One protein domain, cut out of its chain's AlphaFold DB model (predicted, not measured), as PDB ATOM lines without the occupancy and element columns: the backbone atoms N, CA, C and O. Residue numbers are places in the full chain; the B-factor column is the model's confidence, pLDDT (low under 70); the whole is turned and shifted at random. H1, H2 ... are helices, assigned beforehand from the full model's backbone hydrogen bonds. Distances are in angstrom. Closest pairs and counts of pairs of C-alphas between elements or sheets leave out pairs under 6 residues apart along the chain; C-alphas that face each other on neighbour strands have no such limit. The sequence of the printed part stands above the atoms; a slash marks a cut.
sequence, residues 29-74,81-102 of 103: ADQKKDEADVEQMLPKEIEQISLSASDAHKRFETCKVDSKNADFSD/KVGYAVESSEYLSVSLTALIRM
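Overview. This is residues 29 to 74 and 81 to 102 of the 103 residues of an uncharacterized protein of Dibothriocephalus latus (UniProt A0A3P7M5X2). With little regular structure, this is an open, strung-out chain of three short helices that do not form a core; beyond H2 a loop folds back on itself, residues 65 to 66 pairing antiparallel with 85 to 86, before H3. The printed part has 68 residues, 23 of them in H1, H2 and H3, in that order; the class is all helix, with no named strand. It is extended, with a radius of gyration of the C-alphas of 21.4 A and spans of 63 by 32 by 30 A.

Along the chain. Find C-alpha 92 at (-19.912, -3.888, 8.807); from there H3, residues 92 to 100, runs 13.7 A to C-alpha 100 at (-27.224, 2.726, -0.740). H2 is residues 53 to 60, 10.9 A long. H1, residues 35 to 40, begins at (-34.335, -16.564, 48.606) and spans 9.3 A.

Arrangement. H3, H2 and H1 are apart from one another. Look at O i to N i+4: every pair is within hydrogen-bond range in H2, but 1 of 2 in H1 and 0 of 5 in H3, where 1 of 6 O i to N i+3 pairs is.

Size, cuts and confidence. The C-alphas of Ala 29 and Met 102, the two farthest apart, are 66.9 A apart. Residues 75 to 80 are cut out, with 9.5 A between C-alphas 74 and 81; H1 to H2 is a long link. Confidence is under 70 at residues 35 to 41 and 86 to 102.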
ATOM      1  N   ALA A  29     -34.533 -12.939  63.886       86.31
ATOM      2  CA  ALA A  29     -33.830 -14.141  63.443       86.31
ATOM      3  C   ALA A  29     -34.683 -15.051  62.535       86.31
ATOM      4  O   ALA A  29     -34.132 -15.693  61.640       86.31
ATOM      5  N   ASP A  30     -36.001 -15.046  62.736       85.81
ATOM      6  CA  ASP A  30     -36.989 -15.862  62.027       85.81
ATOM      7  C   ASP A  30     -37.745 -15.058  60.947       85.81
ATOM      8  O   ASP A  30     -38.657 -15.574  60.307       85.81
ATOM      9  N   GLN A  31     -37.371 -13.793  60.709       84.31
ATOM     10  CA  GLN A  31     -37.948 -12.947  59.651       84.31
ATOM     11  C   GLN A  31     -37.274 -13.128  58.285       84.31
ATOM     12  O   GLN A  31     -37.715 -12.543  57.289       84.31
ATOM     13  N   LYS A  32     -36.197 -13.920  58.210       81.00
ATOM     14  CA  LYS A  32     -35.528 -14.223  56.943       81.00
ATOM     15  C   LYS A  32     -36.489 -14.977  56.031       81.00
ATOM     16  O   LYS A  32     -36.819 -16.129  56.285       81.00
ATOM     17  N   LYS A  33     -36.902 -14.318  54.953       73.25
ATOM     18  CA  LYS A  33     -37.575 -14.978  53.839       73.25
ATOM     19  C   LYS A  33     -36.547 -15.766  53.044       73.25
ATOM     20  O   LYS A  33     -35.465 -15.248  52.757       73.25
ATOM     21  N   ASP A  34     -36.893 -16.999  52.700       74.56
ATOM     22  CA  ASP A  34     -36.072 -17.813  51.813       74.56
ATOM     23  C   ASP A  34     -35.876 -17.085  50.476       74.56
ATOM     24  O   ASP A  34     -36.775 -16.401  49.983       74.56
ATOM     25  N   GLU A  35     -34.702 -17.233  49.866       66.81
ATOM     26  CA  GLU A  35     -34.335 -16.564  48.606       66.81
ATOM     27  C   GLU A  35     -35.353 -16.843  47.477       66.81
ATOM     28  O   GLU A  35     -35.604 -15.990  46.627       66.81
ATOM     29  N   ALA A  36     -36.023 -17.999  47.535       63.19
ATOM     30  CA  ALA A  36     -37.098 -18.401  46.626       63.19
ATOM     31  C   ALA A  36     -38.380 -17.548  46.743       63.19
ATOM     32  O   ALA A  36     -39.166 -17.478  45.798       63.19
ATOM     33  N   ASP A  37     -38.611 -16.910  47.889       61.84
ATOM     34  CA  ASP A  37     -39.768 -16.042  48.137       61.84
ATOM     35  C   ASP A  37     -39.518 -14.621  47.590       61.84
ATOM     36  O   ASP A  37     -40.439 -13.908  47.192       61.84
ATOM     37  N   VAL A  38     -38.242 -14.227  47.486       63.91
ATOM     38  CA  VAL A  38     -37.818 -12.955  46.881       63.91
ATOM     39  C   VAL A  38     -38.030 -12.970  45.368       63.91
ATOM     40  O   VAL A  38     -38.519 -11.981  44.823       63.91
ATOM     41  N   GLU A  39     -37.749 -14.090  44.691       63.44
ATOM     42  CA  GLU A  39     -38.026 -14.247  43.252       63.44
ATOM     43  C   GLU A  39     -39.524 -14.115  42.928       63.44
ATOM     44  O   GLU A  39     -39.889 -13.569  41.889       63.44
ATOM     45  N   GLN A  40     -40.407 -14.534  43.840       62.75
ATOM     46  CA  GLN A  40     -41.862 -14.404  43.680       62.75
ATOM     47  C   GLN A  40     -42.381 -12.976  43.917       62.75
ATOM     48  O   GLN A  40     -43.478 -12.647  43.462       62.75
ATOM     49  N   MET A  41     -41.613 -12.122  44.606       64.25
ATOM     50  CA  MET A  41     -41.928 -10.698  44.789       64.25
ATOM     51  C   MET A  41     -41.446  -9.816  43.631       64.25
ATOM     52  O   MET A  41     -41.755  -8.621  43.616       64.25
ATOM     53  N   LEU A  42     -40.703 -10.363  42.667       70.94
ATOM     54  CA  LEU A  42     -40.270  -9.592  41.509       70.94
ATOM     55  C   LEU A  42     -41.472  -9.269  40.597       70.94
ATOM     56  O   LEU A  42     -42.350 -10.112  40.392       70.94
ATOM     57  N   PRO A  43     -41.547  -8.042  40.055       78.44
ATOM     58  CA  PRO A  43     -42.618  -7.653  39.144       78.44
ATOM     59  C   PRO A  43     -42.613  -8.535  37.890       78.44
ATOM     60  O   PRO A  43     -41.565  -8.790  37.297       78.44
ATOM     61  N   LYS A  44     -43.805  -8.967  37.463       79.88
ATOM     62  CA  LYS A  44     -43.990  -9.887  36.324       79.88
ATOM     63  C   LYS A  44     -43.613  -9.260  34.980       79.88
ATOM     64  O   LYS A  44     -43.449  -9.970  33.997       79.88
ATOM     65  N   GLU A  45     -43.514  -7.937  34.937       87.25
ATOM     66  CA  GLU A  45     -43.162  -7.143  33.766       87.25
ATOM     67  C   GLU A  45     -41.648  -7.094  33.503       87.25
ATOM     68  O   GLU A  45     -41.236  -6.625  32.442       87.25
ATOM     69  N   ILE A  46     -40.815  -7.552  34.447       84.88
ATOM     70  CA  ILE A  46     -39.357  -7.585  34.291       84.88
ATOM     71  C   ILE A  46     -38.916  -9.011  33.965       84.88
ATOM     72  O   ILE A  46     -39.106  -9.937  34.750       84.88
ATOM     73  N   GLU A  47     -38.273  -9.184  32.811       83.12
ATOM     74  CA  GLU A  47     -37.652 -10.453  32.435       83.12
ATOM     75  C   GLU A  47     -36.323 -10.651  33.180       83.12
ATOM     76  O   GLU A  47     -35.424  -9.808  33.121       83.12
ATOM     77  N   GLN A  48     -36.170 -11.795  33.847       82.00
ATOM     78  CA  GLN A  48     -34.915 -12.193  34.483       82.00
ATOM     79  C   GLN A  48     -34.133 -13.123  33.552       82.00
ATOM     80  O   GLN A  48     -34.557 -14.238  33.255       82.00
ATOM     81  N   ILE A  49     -32.969 -12.666  33.090       86.19
ATOM     82  CA  ILE A  49     -32.118 -13.425  32.168       86.19
ATOM     83  C   ILE A  49     -30.987 -14.084  32.956       86.19
ATOM     84  O   ILE A  49     -30.173 -13.405  33.584       86.19
ATOM     85  N   SER A  50     -30.892 -15.412  32.885       84.12
ATOM     86  CA  SER A  50     -29.760 -16.153  33.443       84.12
ATOM     87  C   SER A  50     -28.510 -15.922  32.590       84.12
ATOM     88  O   SER A  50     -28.415 -16.409  31.460       84.12
ATOM     89  N   LEU A  51     -27.544 -15.177  33.124       87.56
ATOM     90  CA  LEU A  51     -26.261 -14.919  32.476       87.56
ATOM     91  C   LEU A  51     -25.185 -15.825  33.075       87.56
ATOM     92  O   LEU A  51     -24.940 -15.798  34.279       87.56
ATOM     93  N   SER A  52     -24.508 -16.601  32.229       92.12
ATOM     94  CA  SER A  52     -23.324 -17.359  32.626       92.12
ATOM     95  C   SER A  52     -22.061 -16.621  32.172       92.12
ATOM     96  O   SER A  52     -21.926 -16.203  31.016       92.12
ATOM     97  N   ALA A  53     -21.100 -16.464  33.083       92.19
ATOM     98  CA  ALA A  53     -19.826 -15.822  32.762       92.19
ATOM     99  C   ALA A  53     -19.043 -16.615  31.700       92.19
ATOM    100  O   ALA A  53     -18.410 -16.031  30.822       92.19
ATOM    101  N   SER A  54     -19.127 -17.948  31.744       93.69
ATOM    102  CA  SER A  54     -18.450 -18.835  30.798       93.69
ATOM    103  C   SER A  54     -18.988 -18.710  29.377       93.69
ATOM    104  O   SER A  54     -18.197 -18.681  28.435       93.69
ATOM    105  N   ASP A  55     -20.311 -18.633  29.198       90.62
ATOM    106  CA  ASP A  55     -20.886 -18.556  27.852       90.62
ATOM    107  C   ASP A  55     -20.770 -17.139  27.298       90.62
ATOM    108  O   ASP A  55     -20.496 -16.976  26.111       90.62
ATOM    109  N   ALA A  56     -20.884 -16.114  28.152       90.94
ATOM    110  CA  ALA A  56     -20.585 -14.740  27.767       90.94
ATOM    111  C   ALA A  56     -19.133 -14.602  27.284       90.94
ATOM    112  O   ALA A  56     -18.900 -14.058  26.207       90.94
ATOM    113  N   HIS A  57     -18.163 -15.161  28.016       91.44
ATOM    114  CA  HIS A  57     -16.760 -15.140  27.602       91.44
ATOM    115  C   HIS A  57     -16.562 -15.810  26.239       91.44
ATOM    116  O   HIS A  57     -16.021 -15.191  25.330       91.44
ATOM    117  N   LYS A  58     -17.066 -17.039  26.060       91.81
ATOM    118  CA  LYS A  58     -16.969 -17.765  24.780       91.81
ATOM    119  C   LYS A  58     -17.581 -16.995  23.608       91.81
ATOM    120  O   LYS A  58     -17.066 -17.068  22.500       91.81
ATOM    121  N   ARG A  59     -18.678 -16.261  23.835       88.69
ATOM    122  CA  ARG A  59     -19.335 -15.458  22.789       88.69
ATOM    123  C   ARG A  59     -18.474 -14.299  22.298       88.69
ATOM    124  O   ARG A  59     -18.528 -13.990  21.114       88.69
ATOM    125  N   PHE A  60     -17.708 -13.668  23.185       87.50
ATOM    126  CA  PHE A  60     -16.915 -12.481  22.853       87.50
ATOM    127  C   PHE A  60     -15.414 -12.754  22.709       87.50
ATOM    128  O   PHE A  60     -14.669 -11.845  22.362       87.50
ATOM    129  N   GLU A  61     -14.961 -13.989  22.922       89.12
ATOM    130  CA  GLU A  61     -13.544 -14.377  22.878       89.12
ATOM    131  C   GLU A  61     -12.861 -14.038  21.543       89.12
ATOM    132  O   GLU A  61     -11.690 -13.667  21.505       89.12
ATOM    133  N   THR A  62     -13.595 -14.133  20.434       85.50
ATOM    134  CA  THR A  62     -13.080 -13.835  19.090       85.50
ATOM    135  C   THR A  62     -13.275 -12.376  18.677       85.50
ATOM    136  O   THR A  62     -12.703 -11.945  17.673       85.50
ATOM    137  N   CYS A  63     -14.053 -11.597  19.433       84.44
ATOM    138  CA  CYS A  63     -14.320 -10.199  19.133       84.44
ATOM    139  C   CYS A  63     -13.109  -9.336  19.507       84.44
ATOM    140  O   CYS A  63     -12.692  -9.285  20.662       84.44
ATOM    141  N   LYS A  64     -12.563  -8.614  18.525       84.75
ATOM    142  CA  LYS A  64     -11.469  -7.656  18.722       84.75
ATOM    143  C   LYS A  64     -11.954  -6.236  18.465       84.75
ATOM    144  O   LYS A  64     -12.754  -5.995  17.559       84.75
ATOM    145  N   VAL A  65     -11.454  -5.309  19.273       83.56
ATOM    146  CA  VAL A  65     -11.755  -3.879  19.179       83.56
ATOM    147  C   VAL A  65     -10.470  -3.101  18.922       83.56
ATOM    148  O   VAL A  65      -9.458  -3.345  19.581       83.56
ATOM    149  N   ASP A  66     -10.508  -2.173  17.966       83.31
ATOM    150  CA  ASP A  66      -9.419  -1.227  17.725       83.31
ATOM    151  C   ASP A  66      -9.694   0.083  18.478       83.31
ATOM    152  O   ASP A  66     -10.799   0.634  18.452       83.31
ATOM    153  N   SER A  67      -8.664   0.580  19.164       82.06
ATOM    154  CA  SER A  67      -8.699   1.801  19.973       82.06
ATOM    155  C   SER A  67      -7.914   2.956  19.350       82.06
ATOM    156  O   SER A  67      -7.897   4.044  19.922       82.06
ATOM    157  N   LYS A  68      -7.245   2.755  18.206       82.31
ATOM    158  CA  LYS A  68      -6.311   3.746  17.636       82.31
ATOM    159  C   LYS A  68      -6.928   5.113  17.345       82.31
ATOM    160  O   LYS A  68      -6.215   6.105  17.407       82.31
ATOM    161  N   ASN A  69      -8.219   5.163  17.022       75.75
ATOM    162  CA  ASN A  69      -8.920   6.401  16.675       75.75
ATOM    163  C   ASN A  69     -10.162   6.647  17.549       75.75
ATOM    164  O   ASN A  69     -11.066   7.365  17.133       75.75
ATOM    165  N   ALA A  70     -10.223   6.020  18.727       81.06
ATOM    166  CA  ALA A  70     -11.346   6.172  19.640       81.06
ATOM    167  C   ALA A  70     -11.270   7.531  20.356       81.06
ATOM    168  O   ALA A  70     -10.372   7.750  21.170       81.06
ATOM    169  N   ASP A  71     -12.213   8.432  20.069       80.44
ATOM    170  CA  ASP A  71     -12.335   9.732  20.742       80.44
ATOM    171  C   ASP A  71     -13.731   9.905  21.363       80.44
ATOM    172  O   ASP A  71     -14.738   9.937  20.658       80.44
ATOM    173  N   PHE A  72     -13.773  10.044  22.692       81.38
ATOM    174  CA  PHE A  72     -14.987  10.275  23.493       81.38
ATOM    175  C   PHE A  72     -15.043  11.681  24.106       81.38
ATOM    176  O   PHE A  72     -15.922  11.967  24.912       81.38
ATOM    177  N   SER A  73     -14.077  12.546  23.794       81.94
ATOM    178  CA  SER A  73     -14.011  13.887  24.380       81.94
ATOM    179  C   SER A  73     -15.097  14.815  23.821       81.94
ATOM    180  O   SER A  73     -15.564  14.630  22.699       81.94
ATOM    181  N   ASP A  74     -15.412  15.895  24.536       70.94
ATOM    182  CA  ASP A  74     -16.384  16.914  24.094       70.94
ATOM    183  C   ASP A  74     -15.824  17.901  23.047       70.94
ATOM    184  O   ASP A  74     -16.434  18.923  22.734       70.94
ATOM    185  N   LYS A  81     -17.121  11.992  15.639       70.12
ATOM    186  CA  LYS A  81     -16.325  11.157  16.533       70.12
ATOM    187  C   LYS A  81     -16.792   9.719  16.487       70.12
ATOM    188  O   LYS A  81     -17.990   9.449  16.530       70.12
ATOM    189  N   VAL A  82     -15.834   8.807  16.436       74.75
ATOM    190  CA  VAL A  82     -16.073   7.371  16.523       74.75
ATOM    191  C   VAL A  82     -15.305   6.867  17.736       74.75
ATOM    192  O   VAL A  82     -14.151   7.237  17.937       74.75
ATOM    193  N   GLY A  83     -15.968   6.068  18.571       77.50
ATOM    194  CA  GLY A  83     -15.336   5.383  19.695       77.50
ATOM    195  C   GLY A  83     -14.535   4.174  19.213       77.50
ATOM    196  O   GLY A  83     -13.796   4.238  18.234       77.50
ATOM    197  N   TYR A  84     -14.701   3.038  19.883       80.62
ATOM    198  CA  TYR A  84     -14.076   1.793  19.443       80.62
ATOM    199  C   TYR A  84     -14.634   1.332  18.095       80.62
ATOM    200  O   TYR A  84     -15.850   1.272  17.901       80.62
ATOM    201  N   ALA A  85     -13.737   0.964  17.182       72.94
ATOM    202  CA  ALA A  85     -14.100   0.317  15.931       72.94
ATOM    203  C   ALA A  85     -14.021  -1.203  16.117       72.94
ATOM    204  O   ALA A  85     -13.028  -1.727  16.627       72.94
ATOM    205  N   VAL A  86     -15.075  -1.920  15.725       65.00
ATOM    206  CA  VAL A  86     -15.110  -3.385  15.799       65.00
ATOM    207  C   VAL A  86     -14.546  -3.957  14.502       65.00
ATOM    208  O   VAL A  86     -15.051  -3.664  13.422       65.00
ATOM    209  N   GLU A  87     -13.538  -4.824  14.599       63.06
ATOM    210  CA  GLU A  87     -12.928  -5.511  13.448       63.06
ATOM    211  C   GLU A  87     -13.726  -6.765  13.024       63.06
ATOM    212  O   GLU A  87     -13.155  -7.791  12.661       63.06
ATOM    213  N   SER A  88     -15.061  -6.728  13.100       59.19
ATOM    214  CA  SER A  88     -15.915  -7.866  12.736       59.19
ATOM    215  C   SER A  88     -16.644  -7.612  11.419       59.19
ATOM    216  O   SER A  88     -17.435  -6.676  11.288       59.19
ATOM    217  N   SER A  89     -16.402  -8.500  10.449       56.19
ATOM    218  CA  SER A  89     -17.031  -8.515   9.120       56.19
ATOM    219  C   SER A  89     -18.562  -8.555   9.172       56.19
ATOM    220  O   SER A  89     -19.213  -8.082   8.244       56.19
ATOM    221  N   GLU A  90     -19.150  -9.127  10.222       56.38
ATOM    222  CA  GLU A  90     -20.599  -9.345  10.317       56.38
ATOM    223  C   GLU A  90     -21.351  -8.042  10.642       56.38
ATOM    224  O   GLU A  90     -22.440  -7.794  10.119       56.38
ATOM    225  N   TYR A  91     -20.718  -7.146  11.408       52.75
ATOM    226  CA  TYR A  91     -21.288  -5.862  11.838       52.75
ATOM    227  C   TYR A  91     -21.019  -4.701  10.866       52.75
ATOM    228  O   TYR A  91     -21.673  -3.664  10.954       52.75
ATOM    229  N   LEU A  92     -20.123  -4.868   9.887       48.72
ATOM    230  CA  LEU A  92     -19.912  -3.888   8.807       48.72
ATOM    231  C   LEU A  92     -21.082  -3.842   7.802       48.72
ATOM    232  O   LEU A  92     -21.240  -2.864   7.069       48.72
ATOM    233  N   SER A  93     -21.931  -4.876   7.782       46.78
ATOM    234  CA  SER A  93     -23.047  -5.009   6.833       46.78
ATOM    235  C   SER A  93     -24.219  -4.048   7.095       46.78
ATOM    236  O   SER A  93     -24.964  -3.715   6.170       46.78
ATOM    237  N   VAL A  94     -24.372  -3.535   8.321       46.75
ATOM    238  CA  VAL A  94     -25.505  -2.660   8.676       46.75
ATOM    239  C   VAL A  94     -25.249  -1.195   8.314       46.75
ATOM    240  O   VAL A  94     -26.181  -0.483   7.943       46.75
ATOM    241  N   SER A  95     -23.991  -0.747   8.333       45.44
ATOM    242  CA  SER A  95     -23.643   0.653   8.051       45.44
ATOM    243  C   SER A  95     -23.602   0.982   6.554       45.44
ATOM    244  O   SER A  95     -23.999   2.077   6.164       45.44
ATOM    245  N   LEU A  96     -23.182   0.047   5.691       42.38
ATOM    246  CA  LEU A  96     -23.136   0.280   4.237       42.38
ATOM    247  C   LEU A  96     -24.509   0.160   3.558       42.38
ATOM    248  O   LEU A  96     -24.779   0.864   2.586       42.38
ATOM    249  N   THR A  97     -25.407  -0.679   4.080       40.75
ATOM    250  CA  THR A  97     -26.727  -0.889   3.458       40.75
ATOM    251  C   THR A  97     -27.665   0.313   3.648       40.75
ATOM    252  O   THR A  97     -28.521   0.563   2.799       40.75
ATOM    253  N   ALA A  98     -27.479   1.104   4.711       48.06
ATOM    254  CA  ALA A  98     -28.247   2.331   4.937       48.06
ATOM    255  C   ALA A  98     -27.911   3.441   3.922       48.06
ATOM    256  O   ALA A  98     -28.797   4.201   3.539       48.06
ATOM    257  N   LEU A  99     -26.664   3.509   3.437       45.88
ATOM    258  CA  LEU A  99     -26.235   4.566   2.515       45.88
ATOM    259  C   LEU A  99     -26.710   4.332   1.069       45.88
ATOM    260  O   LEU A  99     -26.985   5.284   0.349       45.88
ATOM    261  N   ILE A 100     -26.846   3.071   0.644       46.62
ATOM    262  CA  ILE A 100     -27.224   2.726  -0.740       46.62
ATOM    263  C   ILE A 100     -28.737   2.890  -0.979       46.62
ATOM    264  O   ILE A 100     -29.169   3.049  -2.115       46.62
ATOM    265  N   ARG A 101     -29.564   2.908   0.076       45.09
ATOM    266  CA  ARG A 101     -31.025   3.068  -0.048       45.09
ATOM    267  C   ARG A 101     -31.513   4.524  -0.083       45.09
ATOM    268  O   ARG A 101     -32.718   4.739  -0.171       45.09
ATOM    269  N   MET A 102     -30.604   5.495   0.003       46.47
ATOM    270  CA  MET A 102     -30.896   6.937   0.043       46.47
ATOM    271  C   MET A 102     -30.391   7.710  -1.190       46.47
ATOM    272  O   MET A 102     -30.318   8.937  -1.133       46.47
TER     273      MET A 102